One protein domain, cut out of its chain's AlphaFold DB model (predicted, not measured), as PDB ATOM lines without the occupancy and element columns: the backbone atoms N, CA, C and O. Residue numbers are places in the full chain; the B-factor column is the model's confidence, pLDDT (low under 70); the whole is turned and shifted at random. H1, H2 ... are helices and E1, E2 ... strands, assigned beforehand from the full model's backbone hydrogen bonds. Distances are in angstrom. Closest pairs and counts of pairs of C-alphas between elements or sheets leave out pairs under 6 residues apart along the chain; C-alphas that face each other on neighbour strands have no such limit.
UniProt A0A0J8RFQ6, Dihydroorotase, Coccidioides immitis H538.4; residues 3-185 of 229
ATOM      1  N   LYS A   3       8.245  35.782 -69.942       98.31
ATOM      2  CA  LYS A   3       8.859  35.130 -71.121       98.31
ATOM      3  C   LYS A   3      10.338  34.751 -70.953       98.31
ATOM      4  O   LYS A   3      10.848  33.957 -71.733       98.31
ATOM      5  N   HIS A   4      11.024  35.349 -69.983       98.12
ATOM      6  CA  HIS A   4      12.448  35.137 -69.714       98.12
ATOM      7  C   HIS A   4      12.684  34.434 -68.372       98.12
ATOM      8  O   HIS A   4      13.819  34.402 -67.912       98.12
ATOM      9  N   ASP A   5      11.628  33.911 -67.734       97.88
ATOM     10  CA  ASP A   5      11.695  33.226 -66.438       97.88
ATOM     11  C   ASP A   5      12.390  34.052 -65.337       97.88
ATOM     12  O   ASP A   5      13.091  33.519 -64.479       97.88
ATOM     13  N   LEU A   6      12.200  35.373 -65.353       98.50
ATOM     14  CA  LEU A   6      12.664  36.254 -64.278       98.50
ATOM     15  C   LEU A   6      11.665  36.267 -63.116       98.50
ATOM     16  O   LEU A   6      10.463  36.098 -63.327       98.50
ATOM     17  N   VAL A   7      12.168  36.523 -61.909       98.81
ATOM     18  CA  VAL A   7      11.352  36.706 -60.702       98.81
ATOM     19  C   VAL A   7      10.993  38.182 -60.545       98.81
ATOM     20  O   VAL A   7      11.839  39.051 -60.745       98.81
ATOM     21  N   LEU A   8       9.732  38.464 -60.218       98.88
ATOM     22  CA  LEU A   8       9.261  39.779 -59.795       98.88
ATOM     23  C   LEU A   8       9.186  39.824 -58.266       98.88
ATOM     24  O   LEU A   8       8.291  39.229 -57.671       98.88
ATOM     25  N   ASN A   9      10.126  40.535 -57.651       98.88
ATOM     26  CA  ASN A   9      10.165  40.795 -56.213       98.88
ATOM     27  C   ASN A   9       9.383  42.077 -55.912       98.88
ATOM     28  O   ASN A   9       9.623  43.106 -56.548       98.88
ATOM     29  N   ILE A  10       8.439  42.019 -54.976       98.81
ATOM     30  CA  ILE A  10       7.512  43.118 -54.714       98.81
ATOM     31  C   ILE A  10       7.566  43.518 -53.244       98.81
ATOM     32  O   ILE A  10       7.161  42.747 -52.376       98.81
ATOM     33  N   HIS A  11       7.958  44.766 -52.986       98.69
ATOM     34  CA  HIS A  11       7.599  45.459 -51.753       98.69
ATOM     35  C   HIS A  11       6.128  45.886 -51.856       98.69
ATOM     36  O   HIS A  11       5.801  46.874 -52.516       98.69
ATOM     37  N   GLY A  12       5.231  45.074 -51.303       98.25
ATOM     38  CA  GLY A  12       3.795  45.177 -51.559       98.25
ATOM     39  C   GLY A  12       3.062  46.134 -50.632       98.25
ATOM     40  O   GLY A  12       2.134  45.694 -49.976       98.25
ATOM     41  N   GLU A  13       3.436  47.413 -50.588       98.56
ATOM     42  CA  GLU A  13       2.675  48.459 -49.887       98.56
ATOM     43  C   GLU A  13       2.119  49.478 -50.894       98.56
ATOM     44  O   GLU A  13       2.822  49.943 -51.793       98.56
ATOM     45  N   VAL A  14       0.844  49.848 -50.752       97.69
ATOM     46  CA  VAL A  14       0.277  50.991 -51.485       97.69
ATOM     47  C   VAL A  14       0.793  52.291 -50.843       97.69
ATOM     48  O   VAL A  14       0.784  52.397 -49.615       97.69
ATOM     49  N   PRO A  15       1.259  53.287 -51.618       94.94
ATOM     50  CA  PRO A  15       1.649  54.584 -51.067       94.94
ATOM     51  C   PRO A  15       0.426  55.395 -50.604       94.94
ATOM     52  O   PRO A  15      -0.703  55.115 -50.998       94.94
ATOM     53  N   ASP A  16       0.655  56.424 -49.785       92.56
ATOM     54  CA  ASP A  16      -0.359  57.407 -49.357       92.56
ATOM     55  C   ASP A  16      -1.608  56.825 -48.660       92.56
ATOM     56  O   ASP A  16      -2.651  57.474 -48.562       92.56
ATOM     57  N   VAL A  17      -1.498  55.612 -48.113       94.44
ATOM     58  CA  VAL A  17      -2.497  54.998 -47.229       94.44
ATOM     59  C   VAL A  17      -1.908  54.764 -45.839       94.44
ATOM     60  O   VAL A  17      -0.697  54.849 -45.628       94.44
ATOM     61  N   ASN A  18      -2.767  54.481 -44.857       95.75
ATOM     62  CA  ASN A  18      -2.314  54.154 -43.506       95.75
ATOM     63  C   ASN A  18      -1.342  52.963 -43.554       95.75
ATOM     64  O   ASN A  18      -1.678  51.915 -44.100       95.75
ATOM     65  N   VAL A  19      -0.167  53.117 -42.941       94.62
ATOM     66  CA  VAL A  19       0.914  52.115 -42.912       94.62
ATOM     67  C   VAL A  19       0.488  50.768 -42.318       94.62
ATOM     68  O   VAL A  19       1.071  49.743 -42.649       94.62
ATOM     69  N   MET A  20      -0.550  50.747 -41.475       97.38
ATOM     70  CA  MET A  20      -1.130  49.507 -40.949       97.38
ATOM     71  C   MET A  20      -1.901  48.722 -42.018       97.38
ATOM     72  O   MET A  20      -1.937  47.501 -41.956       97.38
ATOM     73  N   ASN A  21      -2.446  49.409 -43.025       97.19
ATOM     74  CA  ASN A  21      -3.322  48.835 -44.051       97.19
ATOM     75  C   ASN A  21      -2.662  48.787 -45.440       97.19
ATOM     76  O   ASN A  21      -3.256  48.267 -46.384       97.19
ATOM     77  N   ALA A  22      -1.465  49.364 -45.592       98.31
ATOM     78  CA  ALA A  22      -0.806  49.541 -46.882       98.31
ATOM     79  C   ALA A  22      -0.500  48.214 -47.588       98.31
ATOM     80  O   ALA A  22      -0.674  48.124 -48.805       98.31
ATOM     81  N   GLU A  23      -0.109  47.190 -46.824       98.75
ATOM     82  CA  GLU A  23       0.126  45.841 -47.346       98.75
ATOM     83  C   GLU A  23      -1.175  45.176 -47.813       98.75
ATOM     84  O   GLU A  23      -1.265  44.691 -48.941       98.75
ATOM     85  N   GLU A  24      -2.228  45.220 -46.994       98.56
ATOM     86  CA  GLU A  24      -3.521  44.622 -47.347       98.56
ATOM     87  C   GLU A  24      -4.153  45.286 -48.574       98.56
ATOM     88  O   GLU A  24      -4.688  44.610 -49.460       98.56
ATOM     89  N   ALA A  25      -4.034  46.613 -48.672       98.50
ATOM     90  CA  ALA A  25      -4.493  47.385 -49.820       98.50
ATOM     91  C   ALA A  25      -3.775  46.992 -51.126       98.50
ATOM     92  O   ALA A  25      -4.327  47.187 -52.211       98.50
ATOM     93  N   PHE A  26      -2.568  46.419 -51.045       98.75
ATOM     94  CA  PHE A  26      -1.809  45.958 -52.205       98.75
ATOM     95  C   PHE A  26      -2.253  44.572 -52.705       98.75
ATOM     96  O   PHE A  26      -2.080  44.253 -53.884       98.75
ATOM     97  N   LEU A  27      -2.868  43.737 -51.861       98.75
ATOM     98  CA  LEU A  27      -3.197  42.342 -52.194       98.75
ATOM     99  C   LEU A  27      -4.088  42.169 -53.445       98.75
ATOM    100  O   LEU A  27      -3.847  41.228 -54.208       98.75
ATOM    101  N   PRO A  28      -5.068  43.049 -53.749       98.62
ATOM    102  CA  PRO A  28      -5.786  43.004 -55.025       98.62
ATOM    103  C   PRO A  28      -4.873  43.200 -56.245       98.62
ATOM    104  O   PRO A  28      -5.107  42.599 -57.295       98.62
ATOM    105  N   THR A  29      -3.819  44.011 -56.118       98.69
ATOM    106  CA  THR A  29      -2.813  44.213 -57.170       98.69
ATOM    107  C   THR A  29      -1.965  42.960 -57.359       98.69
ATOM    108  O   THR A  29      -1.785  42.539 -58.499       98.69
ATOM    109  N   LEU A  30      -1.518  42.316 -56.272       98.75
ATOM    110  CA  LEU A  30      -0.819  41.026 -56.344       98.75
ATOM    111  C   LEU A  30      -1.644  39.988 -57.122       98.75
ATOM    112  O   LEU A  30      -1.141  39.389 -58.074       98.75
ATOM    113  N   LYS A  31      -2.921  39.821 -56.752       98.56
ATOM    114  CA  LYS A  31      -3.840  38.885 -57.418       98.56
ATOM    115  C   LYS A  31      -3.999  39.214 -58.898       98.56
ATOM    116  O   LYS A  31      -3.829  38.336 -59.736       98.56
ATOM    117  N   ARG A  32      -4.215  40.490 -59.232       98.62
ATOM    118  CA  ARG A  32      -4.333  40.939 -60.624       98.62
ATOM    119  C   ARG A  32      -3.074  40.635 -61.437       98.62
ATOM    120  O   ARG A  32      -3.198  40.164 -62.564       98.62
ATOM    121  N   ILE A  33      -1.877  40.891 -60.898       98.62
ATOM    122  CA  ILE A  33      -0.616  40.579 -61.593       98.62
ATOM    123  C   ILE A  33      -0.530  39.071 -61.857       98.62
ATOM    124  O   ILE A  33      -0.244  38.676 -62.985       98.62
ATOM    125  N   HIS A  34      -0.825  38.241 -60.855       98.56
ATOM    126  CA  HIS A  34      -0.816  36.786 -61.002       98.56
ATOM    127  C   HIS A  34      -1.834  36.285 -62.043       98.56
ATOM    128  O   HIS A  34      -1.489  35.453 -62.874       98.56
ATOM    129  N   GLU A  35      -3.057  36.816 -62.046       98.31
ATOM    130  CA  GLU A  35      -4.100  36.457 -63.020       98.31
ATOM    131  C   GLU A  35      -3.697  36.788 -64.463       98.31
ATOM    132  O   GLU A  35      -3.989  36.023 -65.381       98.31
ATOM    133  N   HIS A  36      -3.008  37.915 -64.674       98.50
ATOM    134  CA  HIS A  36      -2.570  38.344 -66.006       98.50
ATOM    135  C   HIS A  36      -1.285  37.647 -66.468       98.50
ATOM    136  O   HIS A  36      -1.069  37.506 -67.671       98.50
ATOM    137  N   PHE A  37      -0.442  37.217 -65.528       98.62
ATOM    138  CA  PHE A  37       0.840  36.563 -65.790       98.62
ATOM    139  C   PHE A  37       0.979  35.296 -64.932       98.62
ATOM    140  O   PHE A  37       1.791  35.255 -64.002       98.62
ATOM    141  N   PRO A  38       0.183  34.245 -65.206       97.62
ATOM    142  CA  PRO A  38       0.109  33.067 -64.344       97.62
ATOM    143  C   PRO A  38       1.429  32.293 -64.249       97.62
ATOM    144  O   PRO A  38       1.642  31.579 -63.267       97.62
ATOM    145  N   ASN A  39       2.334  32.447 -65.224       98.06
ATOM    146  CA  ASN A  39       3.643  31.793 -65.234       98.06
ATOM    147  C   ASN A  39       4.772  32.703 -64.721       98.06
ATOM    148  O   ASN A  39       5.903  32.233 -64.564       98.06
ATOM    149  N   LEU A  40       4.509  33.990 -64.456       98.81
ATOM    150  CA  LEU A  40       5.494  34.883 -63.852       98.81
ATOM    151  C   LEU A  40       5.724  34.462 -62.405       98.81
ATOM    152  O   LEU A  40       4.793  34.451 -61.604       98.81
ATOM    153  N   ARG A  41       6.975  34.154 -62.057       98.75
ATOM    154  CA  ARG A  41       7.357  33.917 -60.665       98.75
ATOM    155  C   ARG A  41       7.332  35.240 -59.905       98.75
ATOM    156  O   ARG A  41       8.033  36.174 -60.290       98.75
ATOM    157  N   ILE A  42       6.532  35.316 -58.850       98.94
ATOM    158  CA  ILE A  42       6.323  36.523 -58.044       98.94
ATOM    159  C   ILE A  42       6.640  36.205 -56.588       98.94
ATOM    160  O   ILE A  42       6.203  35.178 -56.068       98.94
ATOM    161  N   ILE A  43       7.369  37.101 -55.931       98.94
ATOM    162  CA  ILE A  43       7.565  37.073 -54.484       98.94
ATOM    163  C   ILE A  43       6.936  38.335 -53.905       98.94
ATOM    164  O   ILE A  43       7.344  39.443 -54.258       98.94
ATOM    165  N   LEU A  44       5.950  38.163 -53.025       98.94
ATOM    166  CA  LEU A  44       5.564  39.217 -52.093       98.94
ATOM    167  C   LEU A  44       6.614  39.226 -50.979       98.94
ATOM    168  O   LEU A  44       6.672  38.303 -50.167       98.94
ATOM    169  N   GLU A  45       7.518  40.199 -51.019       98.88
ATOM    170  CA  GLU A  45       8.618  40.259 -50.061       98.88
ATOM    171  C   GLU A  45       8.098  40.590 -48.660       98.88
ATOM    172  O   GLU A  45       7.063  41.249 -48.523       98.88
ATOM    173  N   HIS A  46       8.839  40.138 -47.641       98.44
ATOM    174  CA  HIS A  46       8.734  40.524 -46.229       98.44
ATOM    175  C   HIS A  46       7.284  40.730 -45.740       98.44
ATOM    176  O   HIS A  46       6.954  41.787 -45.204       98.44
ATOM    177  N   CYS A  47       6.418  39.726 -45.946       97.75
ATOM    178  CA  CYS A  47       5.013  39.780 -45.524       97.75
ATOM    179  C   CYS A  47       4.896  40.124 -44.037       97.75
ATOM    180  O   CYS A  47       5.590  39.534 -43.206       97.75
ATOM    181  N   SER A  48       3.970  41.024 -43.710       98.75
ATOM    182  CA  SER A  48       3.771  41.537 -42.354       98.75
ATOM    183  C   SER A  48       2.365  41.305 -41.790       98.75
ATOM    184  O   SER A  48       2.165  41.551 -40.604       98.75
ATOM    185  N   THR A  49       1.409  40.821 -42.596       98.88
ATOM    186  CA  THR A  49      -0.002  40.606 -42.215       98.88
ATOM    187  C   THR A  49      -0.471  39.160 -42.401       98.88
ATOM    188  O   THR A  49      -0.014  38.431 -43.289       98.88
ATOM    189  N   ALA A  50      -1.472  38.751 -41.616       98.88
ATOM    190  CA  ALA A  50      -2.192  37.497 -41.828       98.88
ATOM    191  C   ALA A  50      -2.912  37.477 -43.191       98.88
ATOM    192  O   ALA A  50      -2.953  36.446 -43.867       98.88
ATOM    193  N   ALA A  51      -3.432  38.625 -43.633       98.88
ATOM    194  CA  ALA A  51      -4.083  38.763 -44.931       98.88
ATOM    195  C   ALA A  51      -3.124  38.483 -46.102       98.88
ATOM    196  O   ALA A  51      -3.516  37.826 -47.069       98.88
ATOM    197  N   ALA A  52      -1.861  38.919 -46.016       98.88
ATOM    198  CA  ALA A  52      -0.846  38.620 -47.023       98.88
ATOM    199  C   ALA A  52      -0.510  37.125 -47.089       98.88
ATOM    200  O   ALA A  52      -0.411  36.571 -48.188       98.88
ATOM    201  N   VAL A  53      -0.408  36.450 -45.937       98.88
ATOM    202  CA  VAL A  53      -0.233  34.987 -45.871       98.88
ATOM    203  C   VAL A  53      -1.363  34.281 -46.626       98.88
ATOM    204  O   VAL A  53      -1.105  33.458 -47.509       98.88
ATOM    205  N   GLU A  54      -2.617  34.641 -46.356       98.81
ATOM    206  CA  GLU A  54      -3.770  34.040 -47.035       98.81
ATOM    207  C   GLU A  54      -3.842  34.406 -48.525       98.81
ATOM    208  O   GLU A  54      -4.161  33.561 -49.367       98.81
ATOM    209  N   ALA A  55      -3.481  35.634 -48.900       98.81
ATOM    210  CA  ALA A  55      -3.427  36.036 -50.301       98.81
ATOM    211  C   ALA A  55      -2.407  35.208 -51.098       98.81
ATOM    212  O   ALA A  55      -2.735  34.728 -52.187       98.81
ATOM    213  N   VAL A  56      -1.212  34.974 -50.549       98.81
ATOM    214  CA  VAL A  56      -0.165  34.149 -51.177       98.81
ATOM    215  C   VAL A  56      -0.608  32.691 -51.308       98.81
ATOM    216  O   VAL A  56      -0.408  32.084 -52.367       98.81
ATOM    217  N   ARG A  57      -1.268  32.139 -50.279       98.62
ATOM    218  CA  ARG A  57      -1.878  30.796 -50.319       98.62
ATOM    219  C   ARG A  57      -2.942  30.670 -51.403       98.62
ATOM    220  O   ARG A  57      -2.992  29.651 -52.083       98.62
ATOM    221  N   SER A  58      -3.755  31.711 -51.590       98.31
ATOM    222  CA  SER A  58      -4.826  31.723 -52.595       98.31
ATOM    223  C   SER A  58      -4.330  31.818 -54.044       98.31
ATOM    224  O   SER A  58      -5.079  31.505 -54.966       98.31
ATOM    225  N   CYS A  59      -3.081  32.241 -54.262       98.56
ATOM    226  CA  CYS A  59      -2.479  32.319 -55.593       98.56
ATOM    227  C   CYS A  59      -1.900  30.966 -56.047       98.56
ATOM    228  O   CYS A  59      -1.566  30.097 -55.239       98.56
ATOM    229  N   GLY A  60      -1.684  30.810 -57.353       98.00
ATOM    230  CA  GLY A  60      -1.049  29.632 -57.945       98.00
ATOM    231  C   GLY A  60       0.410  29.409 -57.507       98.00
ATOM    232  O   GLY A  60       0.990  30.216 -56.775       98.00
ATOM    233  N   PRO A  61       1.046  28.309 -57.952       97.38
ATOM    234  CA  PRO A  61       2.386  27.903 -57.508       97.38
ATOM    235  C   PRO A  61       3.515  28.853 -57.943       97.38
ATOM    236  O   PRO A  61       4.637  28.725 -57.463       97.38
ATOM    237  N   SER A  62       3.236  29.797 -58.845       98.31
ATOM    238  CA  SER A  62       4.172  30.838 -59.277       98.31
ATOM    239  C   SER A  62       4.304  31.997 -58.284       98.31
ATOM    240  O   SER A  62       5.208  32.814 -58.437       98.31
ATOM    241  N   VAL A  63       3.458  32.063 -57.251       98.88
ATOM    242  CA  VAL A  63       3.504  33.105 -56.215       98.88
ATOM    243  C   VAL A  63       3.987  32.524 -54.891       98.88
ATOM    244  O   VAL A  63       3.418  31.545 -54.396       98.88
ATOM    245  N   ALA A  64       4.999  33.166 -54.317       98.94
ATOM    246  CA  ALA A  64       5.558  32.886 -53.001       98.94
ATOM    247  C   ALA A  64       5.690  34.177 -52.175       98.94
ATOM    248  O   ALA A  64       5.399  35.273 -52.661       98.94
ATOM    249  N   ALA A  65       6.138  34.041 -50.933       98.94
ATOM    250  CA  ALA A  65       6.462  35.147 -50.054       98.94
ATOM    251  C   ALA A  65       7.704  34.869 -49.215       98.94
ATOM    252  O   ALA A  65       7.967  33.726 -48.822       98.94
ATOM    253  N   THR A  66       8.434  35.938 -48.903       98.94
ATOM    254  CA  THR A  66       9.483  35.886 -47.888       98.94
ATOM    255  C   THR A  66       8.956  36.358 -46.540       98.94
ATOM    256  O   THR A  66       8.102  37.240 -46.456       98.94
ATOM    257  N   ILE A  67       9.466  35.753 -45.468       98.94
ATOM    258  CA  ILE A  67       9.203  36.180 -44.090       98.94
ATOM    259  C   ILE A  67      10.543  36.525 -43.443       98.94
ATOM    260  O   ILE A  67      11.502  35.748 -43.521       98.94
ATOM    261  N   THR A  68      10.608  37.704 -42.823       98.94
ATOM    262  CA  THR A  68      11.822  38.203 -42.168       98.94
ATOM    263  C   THR A  68      11.946  37.661 -40.757       98.94
ATOM    264  O   THR A  68      10.961  37.275 -40.136       98.94
ATOM    265  N   ALA A  69      13.160  37.676 -40.207       98.62
ATOM    266  CA  ALA A  69      13.351  37.284 -38.815       98.62
ATOM    267  C   ALA A  69      12.642  38.252 -37.853       98.62
ATOM    268  O   ALA A  69      12.061  37.824 -36.862       98.62
ATOM    269  N   HIS A  70      12.667  39.555 -38.153       98.75
ATOM    270  CA  HIS A  70      12.132  40.585 -37.268       98.75
ATOM    271  C   HIS A  70      10.604  40.631 -37.232       98.75
ATOM    272  O   HIS A  70      10.045  40.846 -36.162       98.75
ATOM    273  N   HIS A  71       9.915  40.309 -38.326       98.88
ATOM    274  CA  HIS A  71       8.454  40.184 -38.311       98.88
ATOM    275  C   HIS A  71       7.944  38.956 -37.539       98.88
ATOM    276  O   HIS A  71       6.751  38.869 -37.271       98.88
ATOM    277  N   LEU A  72       8.818  38.019 -37.146       98.81
ATOM    278  CA  LEU A  72       8.439  36.886 -36.292       98.81
ATOM    279  C   LEU A  72       8.396  37.237 -34.803       98.81
ATOM    280  O   LEU A  72       7.722  36.542 -34.047       98.81
ATOM    281  N   TYR A  73       9.101  38.287 -34.372       98.31
ATOM    282  CA  TYR A  73       9.149  38.686 -32.961       98.31
ATOM    283  C   TYR A  73       8.574  40.079 -32.688       98.31
ATOM    284  O   TYR A  73       8.097  40.302 -31.580       98.31
ATOM    285  N   LEU A  74       8.566  40.987 -33.669       98.56
ATOM    286  CA  LEU A  74       8.030  42.337 -33.497       98.56
ATOM    287  C   LEU A  74       6.510  42.393 -33.670       98.56
ATOM    288  O   LEU A  74       5.945  41.755 -34.559       98.56
ATOM    289  N   THR A  75       5.869  43.243 -32.876       98.50
ATOM    290  CA  THR A  75       4.534  43.797 -33.130       98.50
ATOM    291  C   THR A  75       4.615  45.318 -33.250       98.50
ATOM    292  O   THR A  75       5.674  45.927 -33.086       98.50
ATOM    293  N   ILE A  76       3.482  45.952 -33.536       97.38
ATOM    294  CA  ILE A  76       3.349  47.406 -33.599       97.38
ATOM    295  C   ILE A  76       3.807  48.087 -32.303       97.38
ATOM    296  O   ILE A  76       4.405  49.161 -32.366       97.38
ATOM    297  N   ASP A  77       3.614  47.442 -31.150       97.12
ATOM    298  CA  ASP A  77       4.006  47.984 -29.846       97.12
ATOM    299  C   ASP A  77       5.529  48.114 -29.716       97.12
ATOM    300  O   ASP A  77       6.021  49.040 -29.076       97.12
ATOM    301  N   ASP A  78       6.292  47.247 -30.388       96.88
ATOM    302  CA  ASP A  78       7.755  47.288 -30.369       96.88
ATOM    303  C   ASP A  78       8.325  48.413 -31.242       96.88
ATOM    304  O   ASP A  78       9.470  48.832 -31.059       96.88
ATOM    305  N   THR A  79       7.539  48.942 -32.183       92.44
ATOM    306  CA  THR A  79       7.998  49.957 -33.151       92.44
ATOM    307  C   THR A  79       8.275  51.317 -32.512       92.44
ATOM    308  O   THR A  79       8.909  52.174 -33.132       92.44
ATOM    309  N   VAL A  80       7.879  51.495 -31.244       92.12
ATOM    310  CA  VAL A  80       8.302  52.622 -30.402       92.12
ATOM    311  C   VAL A  80       9.819  52.648 -30.207       92.12
ATOM    312  O   VAL A  80      10.406  53.718 -30.045       92.12
ATOM    313  N   ASN A  81      10.473  51.481 -30.245       94.75
ATOM    314  CA  ASN A  81      11.920  51.391 -30.329       94.75
ATOM    315  C   ASN A  81      12.334  51.655 -31.783       94.75
ATOM    316  O   ASN A  81      12.058  50.828 -32.657       94.75
ATOM    317  N   PRO A  82      13.071  52.738 -32.077       95.69
ATOM    318  CA  PRO A  82      13.451  53.035 -33.449       95.69
ATOM    319  C   PRO A  82      14.302  51.923 -34.071       95.69
ATOM    320  O   PRO A  82      14.237  51.731 -35.281       95.69
ATOM    321  N   LEU A  83      15.051  51.138 -33.285       96.44
ATOM    322  CA  LEU A  83      15.821  49.989 -33.787       96.44
ATOM    323  C   LEU A  83      14.940  48.865 -34.353       96.44
ATOM    324  O   LEU A  83      15.430  48.071 -35.150       96.44
ATOM    325  N   ALA A  84      13.665  48.815 -33.966       96.94
ATOM    326  CA  ALA A  84      12.654  47.887 -34.467       96.94
ATOM    327  C   ALA A  84      11.806  48.475 -35.617       96.94
ATOM    328  O   ALA A  84      11.010  47.767 -36.228       96.94
ATOM    329  N   PHE A  85      11.977  49.759 -35.947       97.31
ATOM    330  CA  PHE A  85      11.242  50.399 -37.036       97.31
ATOM    331  C   PHE A  85      11.760  49.951 -38.414       97.31
ATOM    332  O   PHE A  85      12.936  50.156 -38.735       97.31
ATOM    333  N   CYS A  86      10.870  49.387 -39.235       97.88
ATOM    334  CA  CYS A  86      11.097  48.940 -40.615       97.88
ATOM    335  C   CYS A  86       9.859  49.168 -41.502       97.88
ATOM    336  O   CYS A  86       8.846  49.711 -41.049       97.88
ATOM    337  N   LYS A  87       9.986  48.816 -42.787       97.62
ATOM    338  CA  LYS A  87       8.912  48.825 -43.781       97.62
ATOM    339  C   LYS A  87       8.852  47.458 -44.478       97.62
ATOM    340  O   LYS A  87       9.890  47.051 -44.987       97.62
ATOM    341  N   PRO A  88       7.680  46.805 -44.571       98.19
ATOM    342  CA  PRO A  88       6.420  47.148 -43.920       98.19
ATOM    343  C   PRO A  88       6.587  47.242 -42.403       98.19
ATOM    344  O   PRO A  88       7.500  46.661 -41.830       98.19
ATOM    345  N   ILE A  89       5.754  48.045 -41.744       97.69
ATOM    346  CA  ILE A  89       5.817  48.135 -40.279       97.69
ATOM    347  C   ILE A  89       5.325  46.819 -39.659       97.69
ATOM    348  O   ILE A  89       4.365  46.242 -40.174       97.69
ATOM    349  N   ALA A  90       5.918  46.373 -38.549       98.38
ATOM    350  CA  ALA A  90       5.359  45.270 -37.771       98.38
ATOM    351  C   ALA A  90       3.907  45.580 -37.361       98.38
ATOM    352  O   ALA A  90       3.577  46.718 -37.021       98.38
ATOM    353  N   LYS A  91       3.034  44.575 -37.451       98.50
ATOM    354  CA  LYS A  91       1.581  44.742 -37.330       98.50
ATOM    355  C   LYS A  91       1.072  44.220 -35.983       98.50
ATOM    356  O   LYS A  91       1.731  44.386 -34.959       98.50
ATOM    357  N   THR A  92      -0.124  43.649 -35.945       98.69
ATOM    358  CA  THR A  92      -0.734  43.167 -34.702       98.69
ATOM    359  C   THR A  92      -0.069  41.873 -34.203       98.69
ATOM    360  O   THR A  92       0.616  41.186 -34.970       98.69
ATOM    361  N   PRO A  93      -0.257  41.490 -32.925       98.62
ATOM    362  CA  PRO A  93       0.114  40.158 -32.453       98.62
ATOM    363  C   PRO A  93      -0.499  39.034 -33.300       98.62
ATOM    364  O   PRO A  93       0.163  38.029 -33.550       98.62
ATOM    365  N   GLU A  94      -1.734  39.196 -33.777       98.69
ATOM    366  CA  GLU A  94      -2.422  38.234 -34.641       98.69
ATOM    367  C   GLU A  94      -1.688  38.041 -35.973       98.69
ATOM    368  O   GLU A  94      -1.480  36.903 -36.402       98.69
ATOM    369  N   ASP A  95      -1.232  39.137 -36.582       98.88
ATOM    370  CA  ASP A  95      -0.436  39.111 -37.808       98.88
ATOM    371  C   ASP A  95       0.900  38.396 -37.598       98.88
ATOM    372  O   ASP A  95       1.218  37.444 -38.314       98.88
ATOM    373  N   ARG A  96       1.652  38.776 -36.556       98.81
ATOM    374  CA  ARG A  96       2.912  38.112 -36.182       98.81
ATOM    375  C   ARG A  96       2.703  36.609 -35.974       98.81
ATOM    376  O   ARG A  96       3.483  35.788 -36.456       98.81
ATOM    377  N   ASN A  97       1.625  36.227 -35.291       98.81
ATOM    378  CA  ASN A  97       1.295  34.826 -35.036       98.81
ATOM    379  C   ASN A  97       0.972  34.063 -36.334       98.81
ATOM    380  O   ASN A  97       1.311  32.883 -36.448       98.81
ATOM    381  N   ALA A  98       0.348  34.709 -37.324       98.88
ATOM    382  CA  ALA A  98       0.128  34.114 -38.640       98.88
ATOM    383  C   ALA A  98       1.450  33.866 -39.387       98.88
ATOM    384  O   ALA A  98       1.614  32.804 -39.991       98.88
ATOM    385  N   LEU A  99       2.417  34.784 -39.286       98.94
ATOM    386  CA  LEU A  99       3.756  34.629 -39.871       98.94
ATOM    387  C   LEU A  99       4.561  33.507 -39.199       98.94
ATOM    388  O   LEU A  99       5.186  32.697 -39.890       98.94
ATOM    389  N   LEU A 100       4.500  33.405 -37.866       98.88
ATOM    390  CA  LEU A 100       5.092  32.297 -37.103       98.88
ATOM    391  C   LEU A 100       4.533  30.947 -37.570       98.88
ATOM    392  O   LEU A 100       5.292  30.043 -37.918       98.88
ATOM    393  N   LYS A 101       3.204  30.835 -37.676       98.81
ATOM    394  CA  LYS A 101       2.538  29.620 -38.170       98.81
ATOM    395  C   LYS A 101       2.885  29.314 -39.626       98.81
ATOM    396  O   LYS A 101       3.066  28.150 -39.970       98.81
ATOM    397  N   ALA A 102       2.987  30.325 -40.490       98.81
ATOM    398  CA  ALA A 102       3.394  30.139 -41.882       98.81
ATOM    399  C   ALA A 102       4.828  29.589 -41.978       98.81
ATOM    400  O   ALA A 102       5.055  28.618 -42.702       98.81
ATOM    401  N   THR A 103       5.749  30.128 -41.174       98.62
ATOM    402  CA  THR A 103       7.165  29.723 -41.105       98.62
ATOM    403  C   THR A 103       7.339  28.237 -40.791       98.62
ATOM    404  O   THR A 103       8.163  27.565 -41.409       98.62
ATOM    405  N   CYS A 104       6.537  27.689 -39.874       97.31
ATOM    406  CA  CYS A 104       6.596  26.278 -39.484       97.31
ATOM    407  C   CYS A 104       5.516  25.400 -40.144       97.31
ATOM    408  O   CYS A 104       5.374  24.235 -39.787       97.31
ATOM    409  N   SER A 105       4.749  25.909 -41.114       97.62
ATOM    410  CA  SER A 105       3.631  25.161 -41.721       97.62
ATOM    411  C   SER A 105       4.070  24.011 -42.636       97.62
ATOM    412  O   SER A 105       3.315  23.062 -42.851       97.62
ATOM    413  N   GLY A 106       5.279  24.095 -43.195       97.62
ATOM    414  CA  GLY A 106       5.728  23.224 -44.281       97.62
ATOM    415  C   GLY A 106       5.197  23.622 -45.664       97.62
ATOM    416  O   GLY A 106       5.496  22.926 -46.631       97.62
ATOM    417  N   ASP A 107       4.467  24.730 -45.798       98.44
ATOM    418  CA  ASP A 107       4.020  25.257 -47.091       98.44
ATOM    419  C   ASP A 107       5.214  25.836 -47.889       98.44
ATOM    420  O   ASP A 107       5.859  26.780 -47.424       98.44
ATOM    421  N   PRO A 108       5.530  25.308 -49.091       98.50
ATOM    422  CA  PRO A 108       6.687  25.734 -49.881       98.50
ATOM    423  C   PRO A 108       6.589  27.160 -50.435       98.50
ATOM    424  O   PRO A 108       7.555  27.645 -51.025       98.50
ATOM    425  N   LYS A 109       5.440  27.831 -50.282       98.81
ATOM    426  CA  LYS A 109       5.257  29.232 -50.671       98.81
ATOM    427  C   LYS A 109       5.921  30.219 -49.716       98.81
ATOM    428  O   LYS A 109       6.082  31.369 -50.108       98.81
ATOM    429  N   PHE A 110       6.304  29.802 -48.510       98.88
ATOM    430  CA  PHE A 110       6.931  30.680 -47.521       98.88
ATOM    431  C   PHE A 110       8.369  30.247 -47.264       98.88
ATOM    432  O   PHE A 110       8.630  29.114 -46.863       98.88
ATOM    433  N   PHE A 111       9.313  31.154 -47.488       98.88
ATOM    434  CA  PHE A 111      10.726  30.915 -47.211       98.88
ATOM    435  C   PHE A 111      11.409  32.161 -46.658       98.88
ATOM    436  O   PHE A 111      10.850  33.254 -46.643       98.88
ATOM    437  N   PHE A 112      12.621  31.992 -46.146       98.88
ATOM    438  CA  PHE A 112      13.319  33.067 -45.465       98.88
ATOM    439  C   PHE A 112      13.819  34.151 -46.428       98.88
ATOM    440  O   PHE A 112      14.470  33.859 -47.432       98.88
ATOM    441  N   GLY A 113      13.583  35.408 -46.061       98.81
ATOM    442  CA  GLY A 113      14.262  36.579 -46.611       98.81
ATOM    443  C   GLY A 113      14.498  37.559 -45.472       98.81
ATOM    444  O   GLY A 113      13.544  37.982 -44.835       98.81
ATOM    445  N   SER A 114      15.757  37.873 -45.153       98.69
ATOM    446  CA  SER A 114      16.074  38.577 -43.899       98.69
ATOM    447  C   SER A 114      15.554  40.012 -43.850       98.69
ATOM    448  O   SER A 114      15.304  40.512 -42.752       98.69
ATOM    449  N   ASP A 115      15.470  40.656 -45.019       98.69
ATOM    450  CA  ASP A 115      15.371  42.110 -45.173       98.69
ATOM    451  C   ASP A 115      16.296  42.849 -44.190       98.69
ATOM    452  O   ASP A 115      15.929  43.788 -43.484       98.69
ATOM    453  N   SER A 116      17.519  42.327 -44.047       98.62
ATOM    454  CA  SER A 116      18.492  42.916 -43.143       98.62
ATOM    455  C   SER A 116      18.969  44.247 -43.715       98.62
ATOM    456  O   SER A 116      19.807  44.275 -44.616       98.62
ATOM    457  N   ALA A 117      18.497  45.342 -43.126       98.31
ATOM    458  CA  ALA A 117      18.745  46.702 -43.592       98.31
ATOM    459  C   ALA A 117      19.568  47.491 -42.552       98.31
ATOM    460  O   ALA A 117      18.998  48.115 -41.650       98.31
ATOM    461  N   PRO A 118      20.916  47.433 -42.607       97.31
ATOM    462  CA  PRO A 118      21.764  48.160 -41.671       97.31
ATOM    463  C   PRO A 118      21.711  49.668 -41.918       97.31
ATOM    464  O   PRO A 118      21.941  50.145 -43.027       97.31
ATOM    465  N   HIS A 119      21.514  50.421 -40.839       97.50
ATOM    466  CA  HIS A 119      21.698  51.868 -40.802       97.50
ATOM    467  C   HIS A 119      22.653  52.230 -39.664       97.50
ATOM    468  O   HIS A 119      22.601  51.578 -38.616       97.50
ATOM    469  N   PRO A 120      23.491  53.273 -39.820       97.19
ATOM    470  CA  PRO A 120      24.264  53.801 -38.704       97.19
ATOM    471  C   PRO A 120      23.354  54.102 -37.507       97.19
ATOM    472  O   PRO A 120      22.251  54.624 -37.688       97.19
ATOM    473  N   THR A 121      23.811  53.826 -36.283       96.31
ATOM    474  CA  THR A 121      23.042  54.055 -35.047       96.31
ATOM    475  C   THR A 121      22.503  55.485 -34.973       96.31
ATOM    476  O   THR A 121      21.368  55.698 -34.553       96.31
ATOM    477  N   SER A 122      23.276  56.468 -35.444       95.44
ATOM    478  CA  SER A 122      22.864  57.874 -35.511       95.44
ATOM    479  C   SER A 122      21.645  58.112 -36.410       95.44
ATOM    480  O   SER A 122      20.807  58.944 -36.085       95.44
ATOM    481  N   SER A 123      21.485  57.357 -37.500       95.88
ATOM    482  CA  SER A 123      20.340  57.456 -38.420       95.88
ATOM    483  C   SER A 123      19.058  56.824 -37.871       95.88
ATOM    484  O   SER A 123      17.983  57.009 -38.436       95.88
ATOM    485  N   LYS A 124      19.154  56.067 -36.774       95.81
ATOM    486  CA  LYS A 124      18.006  55.527 -36.036       95.81
ATOM    487  C   LYS A 124      17.557  56.470 -34.910       95.81
ATOM    488  O   LYS A 124      16.596  56.166 -34.217       95.81
ATOM    489  N   GLN A 125      18.239  57.598 -34.710       88.31
ATOM    490  CA  GLN A 125      17.903  58.600 -33.698       88.31
ATOM    491  C   GLN A 125      17.184  59.799 -34.333       88.31
ATOM    492  O   GLN A 125      17.411  60.136 -35.492       88.31
ATOM    493  N   GLY A 126      16.342  60.475 -33.550       85.06
ATOM    494  CA  GLY A 126      15.625  61.681 -33.977       85.06
ATOM    495  C   GLY A 126      14.178  61.429 -34.406       85.06
ATOM    496  O   GLY A 126      13.628  60.352 -34.201       85.06
ATOM    497  N   ALA A 127      13.545  62.465 -34.964       86.06
ATOM    498  CA  ALA A 127      12.110  62.472 -35.265       86.06
ATOM    499  C   ALA A 127      11.719  61.594 -36.469       86.06
ATOM    500  O   ALA A 127      10.567  61.187 -36.583       86.06
ATOM    501  N   THR A 128      12.665  61.310 -37.365       90.69
ATOM    502  CA  THR A 128      12.452  60.536 -38.596       90.69
ATOM    503  C   THR A 128      13.486  59.411 -38.694       90.69
ATOM    504  O   THR A 128      14.403  59.481 -39.516       90.69
ATOM    505  N   PRO A 129      13.393  58.379 -37.831       94.44
ATOM    506  CA  PRO A 129      14.351  57.281 -37.836       94.44
ATOM    507  C   PRO A 129      14.312  56.534 -39.174       94.44
ATOM    508  O   PRO A 129      13.242  56.287 -39.733       94.44
ATOM    509  N   ALA A 130      15.481  56.138 -39.680       96.56
ATOM    510  CA  ALA A 130      15.570  55.313 -40.881       96.56
ATOM    511  C   ALA A 130      14.849  53.968 -40.675       96.56
ATOM    512  O   ALA A 130      15.015  53.319 -39.637       96.56
ATOM    513  N   ALA A 131      14.057  53.541 -41.658       97.00
ATOM    514  CA  ALA A 131      13.366  52.256 -41.629       97.00
ATOM    515  C   ALA A 131      14.329  51.123 -42.004       97.00
ATOM    516  O   ALA A 131      14.908  51.142 -43.081       97.00
ATOM    517  N   GLY A 132      14.470  50.135 -41.122       98.25
ATOM    518  CA  GLY A 132      15.298  48.956 -41.346       98.25
ATOM    519  C   GLY A 132      15.736  48.314 -40.034       98.25
ATOM    520  O   GLY A 132      16.103  49.021 -39.088       98.25
ATOM    521  N   VAL A 133      15.703  46.982 -39.977       98.50
ATOM    522  CA  VAL A 133      16.226  46.197 -38.850       98.50
ATOM    523  C   VAL A 133      17.439  45.410 -39.331       98.50
ATOM    524  O   VAL A 133      17.360  44.631 -40.280       98.50
ATOM    525  N   TYR A 134      18.577  45.589 -38.663       98.38
ATOM    526  CA  TYR A 134      19.779  44.827 -38.979       98.38
ATOM    527  C   TYR A 134      19.733  43.455 -38.299       98.38
ATOM    528  O   TYR A 134      19.750  43.367 -37.074       98.38
ATOM    529  N   THR A 135      19.681  42.385 -39.096       98.56
ATOM    530  CA  THR A 135      19.591  41.002 -38.593       98.56
ATOM    531  C   THR A 135      20.710  40.091 -39.102       98.56
ATOM    532  O   THR A 135      20.892  39.002 -38.562       98.56
ATOM    533  N   GLN A 136      21.499  40.523 -40.099       98.25
ATOM    534  CA  GLN A 136      22.414  39.656 -40.856       98.25
ATOM    535  C   GLN A 136      23.393  38.857 -39.988       98.25
ATOM    536  O   GLN A 136      23.621  37.682 -40.266       98.25
ATOM    537  N   SER A 137      23.959  39.465 -38.938       97.06
ATOM    538  CA  SER A 137      24.962  38.815 -38.078       97.06
ATOM    539  C   SER A 137      24.429  37.608 -37.301       97.06
ATOM    540  O   SER A 137      25.217  36.762 -36.898       97.06
ATOM    541  N   PHE A 138      23.109  37.516 -37.115       98.12
ATOM    542  CA  PHE A 138      22.445  36.463 -36.342       98.12
ATOM    543  C   PHE A 138      21.173  35.976 -37.057       98.12
ATOM    544  O   PHE A 138      20.201  35.595 -36.413       98.12
ATOM    545  N   ALA A 139      21.137  36.023 -38.394       98.06
ATOM    546  CA  ALA A 139      19.906  35.875 -39.178       98.06
ATOM    547  C   ALA A 139      19.120  34.591 -38.852       98.06
ATOM    548  O   ALA A 139      17.926  34.647 -38.566       98.06
ATOM    549  N   THR A 140      19.797  33.440 -38.837       98.00
ATOM    550  CA  THR A 140      19.189  32.146 -38.490       98.00
ATOM    551  C   THR A 140      18.874  32.030 -37.004       98.00
ATOM    552  O   THR A 140      17.833  31.497 -36.630       98.00
ATOM    553  N   GLN A 141      19.744  32.571 -36.153       98.44
ATOM    554  CA  GLN A 141      19.564  32.594 -34.706       98.44
ATOM    555  C   GLN A 141      18.306  33.370 -34.302       98.44
ATOM    556  O   GLN A 141      17.569  32.912 -33.435       98.44
ATOM    557  N   TYR A 142      18.032  34.511 -34.946       98.62
ATOM    558  CA  TYR A 142      16.825  35.299 -34.703       98.62
ATOM    559  C   TYR A 142      15.550  34.525 -35.033       98.62
ATOM    560  O   TYR A 142      14.594  34.586 -34.262       98.62
ATOM    561  N   VAL A 143      15.538  33.783 -36.149       98.62
ATOM    562  CA  VAL A 143      14.396  32.935 -36.523       98.62
ATOM    563  C   VAL A 143      14.165  31.866 -35.458       98.62
ATOM    564  O   VAL A 143      13.044  31.731 -34.976       98.62
ATOM    565  N   LEU A 144      15.215  31.148 -35.038       98.12
ATOM    566  CA  LEU A 144      15.078  30.132 -33.991       98.12
ATOM    567  C   LEU A 144      14.598  30.736 -32.672       98.12
ATOM    568  O   LEU A 144      13.661  30.207 -32.089       98.12
ATOM    569  N   LYS A 145      15.166  31.869 -32.245       98.00
ATOM    570  CA  LYS A 145      14.745  32.552 -31.017       98.00
ATOM    571  C   LYS A 145      13.264  32.936 -31.055       98.00
ATOM    572  O   LYS A 145      12.562  32.728 -30.076       98.00
ATOM    573  N   ALA A 146      12.778  33.457 -32.183       98.44
ATOM    574  CA  ALA A 146      11.367  33.810 -32.334       98.44
ATOM    575  C   ALA A 146      10.445  32.579 -32.287       98.44
ATOM    576  O   ALA A 146       9.365  32.643 -31.706       98.44
ATOM    577  N   LEU A 147      10.873  31.448 -32.857       98.56
ATOM    578  CA  LEU A 147      10.130  30.189 -32.765       98.56
ATOM    579  C   LEU A 147      10.125  29.631 -31.335       98.56
ATOM    580  O   LEU A 147       9.099  29.128 -30.894       98.56
ATOM    581  N   GLU A 148      11.226  29.755 -30.590       97.81
ATOM    582  CA  GLU A 148      11.275  29.389 -29.167       97.81
ATOM    583  C   GLU A 148      10.321  30.232 -28.325       97.81
ATOM    584  O   GLU A 148       9.532  29.678 -27.564       97.81
ATOM    585  N   ASP A 149      10.342  31.555 -28.516       98.06
ATOM    586  CA  ASP A 149       9.427  32.488 -27.849       98.06
ATOM    587  C   ASP A 149       7.960  32.124 -28.149       98.06
ATOM    588  O   ASP A 149       7.087  32.160 -27.277       98.06
ATOM    589  N   ALA A 150       7.679  31.726 -29.392       98.62
ATOM    590  CA  ALA A 150       6.351  31.313 -29.828       98.62
ATOM    591  C   ALA A 150       5.910  29.966 -29.232       98.62
ATOM    592  O   ALA A 150       4.718  29.785 -28.975       98.62
ATOM    593  N   ILE A 151       6.841  29.038 -28.996       98.69
ATOM    594  CA  ILE A 151       6.575  27.778 -28.288       98.69
ATOM    595  C   ILE A 151       6.278  28.060 -26.813       98.69
ATOM    596  O   ILE A 151       5.274  27.579 -26.292       98.69
ATOM    597  N   GLU A 152       7.105  28.873 -26.150       98.19
ATOM    598  CA  GLU A 152       6.945  29.216 -24.729       98.19
ATOM    599  C   GLU A 152       5.595  29.895 -24.452       98.19
ATOM    600  O   GLU A 152       4.936  29.620 -23.450       98.19
ATOM    601  N   THR A 153       5.146  30.738 -25.382       97.75
ATOM    602  CA  THR A 153       3.856  31.438 -25.301       97.75
ATOM    603  C   THR A 153       2.671  30.636 -25.857       97.75
ATOM    604  O   THR A 153       1.535  31.108 -25.798       97.75
ATOM    605  N   GLY A 154       2.899  29.426 -26.379       98.12
ATOM    606  CA  GLY A 154       1.852  28.532 -26.889       98.12
ATOM    607  C   GLY A 154       1.226  28.949 -28.225       98.12
ATOM    608  O   GLY A 154       0.143  28.476 -28.572       98.12
ATOM    609  N   ILE A 155       1.875  29.834 -28.988       98.44
ATOM    610  CA  ILE A 155       1.421  30.263 -30.324       98.44
ATOM    611  C   ILE A 155       1.580  29.125 -31.344       98.44
ATOM    612  O   ILE A 155       0.736  28.965 -32.235       98.44
ATOM    613  N   ILE A 156       2.659  28.351 -31.203       98.62
ATOM    614  CA  ILE A 156       2.972  27.125 -31.948       98.62
ATOM    615  C   ILE A 156       3.437  26.041 -30.963       98.62
ATOM    616  O   ILE A 156       3.732  26.334 -29.807       98.62
ATOM    617  N   SER A 157       3.507  24.789 -31.406       98.25
ATOM    618  CA  SER A 157       3.980  23.663 -30.592       98.25
ATOM    619  C   SER A 157       5.413  23.251 -30.945       98.25
ATOM    620  O   SER A 157       5.884  23.502 -32.052       98.25
ATOM    621  N   GLU A 158       6.098  22.535 -30.047       97.44
ATOM    622  CA  GLU A 158       7.412  21.940 -30.354       97.44
ATOM    623  C   GLU A 158       7.361  21.021 -31.583       97.44
ATOM    624  O   GLU A 158       8.276  21.023 -32.402       97.44
ATOM    625  N   SER A 159       6.261  20.280 -31.764       97.62
ATOM    626  CA  SER A 159       6.081  19.415 -32.933       97.62
ATOM    627  C   SER A 159       5.930  20.181 -34.246       97.62
ATOM    628  O   SER A 159       6.093  19.586 -35.313       97.62
ATOM    629  N   ASP A 160       5.644  21.486 -34.195       97.44
ATOM    630  CA  ASP A 160       5.598  22.305 -35.398       97.44
ATOM    631  C   ASP A 160       6.996  22.626 -35.939       97.44
ATOM    632  O   ASP A 160       7.151  22.841 -37.145       97.44
ATOM    633  N   VAL A 161       8.017  22.608 -35.076       98.00
ATOM    634  CA  VAL A 161       9.391  23.007 -35.390       98.00
ATOM    635  C   VAL A 161      10.276  21.769 -35.536       98.00
ATOM    636  O   VAL A 161      10.930  21.312 -34.604       98.00
ATOM    637  N   THR A 162      10.313  21.217 -36.749       97.88
ATOM    638  CA  THR A 162      11.163  20.066 -37.089       97.88
ATOM    639  C   THR A 162      12.400  20.491 -37.877       97.88
ATOM    640  O   THR A 162      12.389  21.510 -38.569       97.88
ATOM    641  N   GLN A 163      13.459  19.673 -37.840       96.50
ATOM    642  CA  GLN A 163      14.668  19.889 -38.649       96.50
ATOM    643  C   GLN A 163      14.336  20.067 -40.139       96.50
ATOM    644  O   GLN A 163      14.881  20.950 -40.794       96.50
ATOM    645  N   GLU A 164      13.422  19.250 -40.666       97.31
ATOM    646  CA  GLU A 164      12.993  19.322 -42.064       97.31
ATOM    647  C   GLU A 164      12.321  20.662 -42.383       97.31
ATOM    648  O   GLU A 164      12.673  21.305 -43.369       97.31
ATOM    649  N   ARG A 165      11.387  21.120 -41.539       98.12
ATOM    650  CA  ARG A 165      10.685  22.398 -41.742       98.12
ATOM    651  C   ARG A 165      11.637  23.588 -41.649       98.12
ATOM    652  O   ARG A 165      11.557  24.487 -42.485       98.12
ATOM    653  N   LEU A 166      12.571  23.562 -40.697       97.94
ATOM    654  CA  LEU A 166      13.612  24.582 -40.567       97.94
ATOM    655  C   LEU A 166      14.534  24.619 -41.793       97.94
ATOM    656  O   LEU A 166      14.755  25.691 -42.353       97.94
ATOM    657  N   GLU A 167      15.035  23.468 -42.259       96.44
ATOM    658  CA  GLU A 167      15.849  23.390 -43.483       96.44
ATOM    659  C   GLU A 167      15.081  23.853 -44.721       96.44
ATOM    660  O   GLU A 167      15.635  24.525 -45.597       96.44
ATOM    661  N   ASN A 168      13.805  23.492 -44.806       98.00
ATOM    662  CA  ASN A 168      12.951  23.889 -45.907       98.00
ATOM    663  C   ASN A 168      12.782  25.411 -45.961       98.00
ATOM    664  O   ASN A 168      13.075  26.013 -46.995       98.00
ATOM    665  N   PHE A 169      12.400  26.034 -44.844       98.69
ATOM    666  CA  PHE A 169      12.194  27.479 -44.749       98.69
ATOM    667  C   PHE A 169      13.492  28.283 -44.937       98.69
ATOM    668  O   PHE A 169      13.515  29.245 -45.706       98.69
ATOM    669  N   LEU A 170      14.587  27.885 -44.273       98.00
ATOM    670  CA  LEU A 170      15.855  28.629 -44.266       98.00
ATOM    671  C   LEU A 170      16.758  28.348 -45.480       98.00
ATOM    672  O   LEU A 170      17.747  29.053 -45.669       98.00
ATOM    673  N   SER A 171      16.475  27.316 -46.286       96.00
ATOM    674  CA  SER A 171      17.370  26.907 -47.381       96.00
ATOM    675  C   SER A 171      16.642  26.391 -48.626       96.00
ATOM    676  O   SER A 171      16.811  26.947 -49.715       96.00
ATOM    677  N   ARG A 172      15.842  25.321 -48.512       97.31
ATOM    678  CA  ARG A 172      15.420  24.537 -49.693       97.31
ATOM    679  C   ARG A 172      14.311  25.199 -50.507       97.31
ATOM    680  O   ARG A 172      14.390  25.226 -51.733       97.31
ATOM    681  N   TYR A 173      13.296  25.765 -49.860       98.56
ATOM    682  CA  TYR A 173      12.154  26.370 -50.555       98.56
ATOM    683  C   TYR A 173      12.564  27.576 -51.400       98.56
ATOM    684  O   TYR A 173      12.183  27.650 -52.569       98.56
ATOM    685  N   GLY A 174      13.441  28.438 -50.874       98.19
ATOM    686  CA  GLY A 174      14.030  29.534 -51.642       98.19
ATOM    687  C   GLY A 174      14.815  29.031 -52.860       98.19
ATOM    688  O   GLY A 174      14.551  29.464 -53.980       98.19
ATOM    689  N   ARG A 175      15.719  28.051 -52.687       97.44
ATOM    690  CA  ARG A 175      16.472  27.448 -53.808       97.44
ATOM    691  C   ARG A 175      15.547  26.908 -54.891       97.44
ATOM    692  O   ARG A 175      15.716  27.246 -56.062       97.44
ATOM    693  N   LYS A 176      14.542  26.127 -54.493       98.06
ATOM    694  CA  LYS A 176      13.557  25.543 -55.405       98.06
ATOM    695  C   LYS A 176      12.777  26.622 -56.149       98.06
ATOM    696  O   LYS A 176      12.672  26.545 -57.373       98.06
ATOM    697  N   PHE A 177      12.273  27.637 -55.443       98.56
ATOM    698  CA  PHE A 177      11.523  28.725 -56.064       98.56
ATOM    699  C   PHE A 177      12.381  29.487 -57.069       98.56
ATOM    700  O   PHE A 177      11.916  29.739 -58.177       98.56
ATOM    701  N   TYR A 178      13.643  29.781 -56.732       98.44
ATOM    702  CA  TYR A 178      14.602  30.451 -57.612       98.44
ATOM    703  C   TYR A 178      15.199  29.548 -58.705       98.44
ATOM    704  O   TYR A 178      15.874  30.070 -59.591       98.44
ATOM    705  N   LYS A 179      14.888  28.243 -58.720       97.38
ATOM    706  CA  LYS A 179      15.466  27.227 -59.624       97.38
ATOM    707  C   LYS A 179      16.991  27.107 -59.498       97.38
ATOM    708  O   LYS A 179      17.689  26.833 -60.473       97.38
ATOM    709  N   LEU A 180      17.507  27.316 -58.290       96.25
ATOM    710  CA  LEU A 180      18.907  27.076 -57.962       96.25
ATOM    711  C   LEU A 180      19.139  25.582 -57.694       96.25
ATOM    712  O   LEU A 180      18.228  24.905 -57.214       96.25
ATOM    713  N   PRO A 181      20.353  25.062 -57.947       93.69
ATOM    714  CA  PRO A 181      20.701  23.701 -57.566       93.69
ATOM    715  C   PRO A 181      20.503  23.456 -56.064       93.69
ATOM    716  O   PRO A 181      20.790  24.324 -55.222       93.69
ATOM    717  N   GLU A 182      20.060  22.244 -55.733       90.81
ATOM    718  CA  GLU A 182      20.151  21.729 -54.367       90.81
ATOM    719  C   GLU A 182      21.610  21.767 -53.897       90.81
ATOM    720  O   GLU A 182      22.546  21.687 -54.699       90.81
ATOM    721  N   ALA A 183      21.809  21.915 -52.589       86.56
ATOM    722  CA  ALA A 183      23.149  21.836 -52.029       86.56
ATOM    723  C   ALA A 183      23.729  20.436 -52.291       86.56
ATOM    724  O   ALA A 183      23.089  19.429 -51.978       86.56
ATOM    725  N   ASP A 184      24.934  20.373 -52.864       84.12
ATOM    726  CA  ASP A 184      25.659  19.109 -52.988       84.12
ATOM    727  C   ASP A 184      25.928  18.515 -51.594       84.12
ATOM    728  O   ASP A 184      26.008  19.231 -50.597       84.12
ATOM    729  N   LYS A 185      26.098  17.193 -51.513       79.94
ATOM    730  CA  LYS A 185      26.443  16.499 -50.272       79.94
ATOM    731  C   LYS A 185      27.729  17.051 -49.657       79.94
ATOM    732  O   LYS A 185      27.790  17.145 -48.438       79.94
TER     733      LYS A 185
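Overview. This is residues 3 to 185 of the 229 residues of the protein "Dihydroorotase" of Coccidioides immitis H538.4 (UniProt A0A0J8RFQ6). A small, twisted sheet of four short parallel strands lies between helices: H1 and H2 side by side over one face, H7 slantwise over the other. H4 packs on H2, H6 lies near H4 and H7, and short H3 and H5 lie farthest from the middle. The printed part has 183 residues, with seven named helices and four named strands in the order E1 H1 E2 H2 E3 H3 H4 E4 H5 H6 H7; the sheet runs E1 E2 E3 E4. The class is mixed, helices and strands; the whole is compact, with a radius of gyration of the C-alphas of 16.2 A and spans of 46 by 40 by 29 A.

Arrangement. Start at edge strand E1, residues 7 to 10, parallel to E2, residues 41 to 44: N 8 and O 41 are within hydrogen-bond range at 2.9 A. E3, residues 63 to 67, follows with N 64 and O 42 at 2.9 A, then edge strand E4, residues 110 to 112, with N 67 and O 111 at 3.1 A. H1, residues 22 to 36, and H2, residues 50 to 58, are on the same face and touch, closest C-alphas Glu 24 and Ala 51, 6.4 A, at a shallow tilt of 7 degrees, the same way. H4, residues 93 to 103, touches H2, closest C-alphas Ala 50 and Asp 95, 4.7 A, and only grazes the sheet with residues 99 to 103. H7, residues 163 to 178, is on the opposite face from H1 and H2; its height over the sheet is 9.3 A, and its closest C-alpha pair with E4 is Phe 169 and Phe 111, 4.5 A. H6, residues 136 to 152, is close but not clearly touching H4, closest C-alphas Leu 147 and Leu 100, 7.0 A. H3, residues 76 to 80, and H5, residues 121 to 124, touch no helix and are not on the sheet. E1 H1 E2, E2 H2 E3 and E3 H3 H4 E4 are strand-helix-strand units, parallel neighbours joined through helices, each crossover right-handed. Every O i to N i+4 pair is within hydrogen-bond range in H2 and H4; H1 has 9 of 11, H6 10 of 13, H7 10 of 12, H3 0 of 1 with 1 of 2 O i to N i+3 pairs, and H5 is too short.

Along the chain. Find C-alpha 7 at (11.352, 36.706, -60.702), where E1 begins. H1 spans 22.2 A, H6 24.7 A and H7 21.7 A, ending at C-alpha 178, (14.602, 30.451, -57.612).

Size, cuts and confidence. The C-alphas of Ala 127 and Lys 185 are farthest apart, 50.4 A. The printed part has no cut; E1 to H1, H3 to H4 and H5 to H6 are long links. No printed residue is under 70.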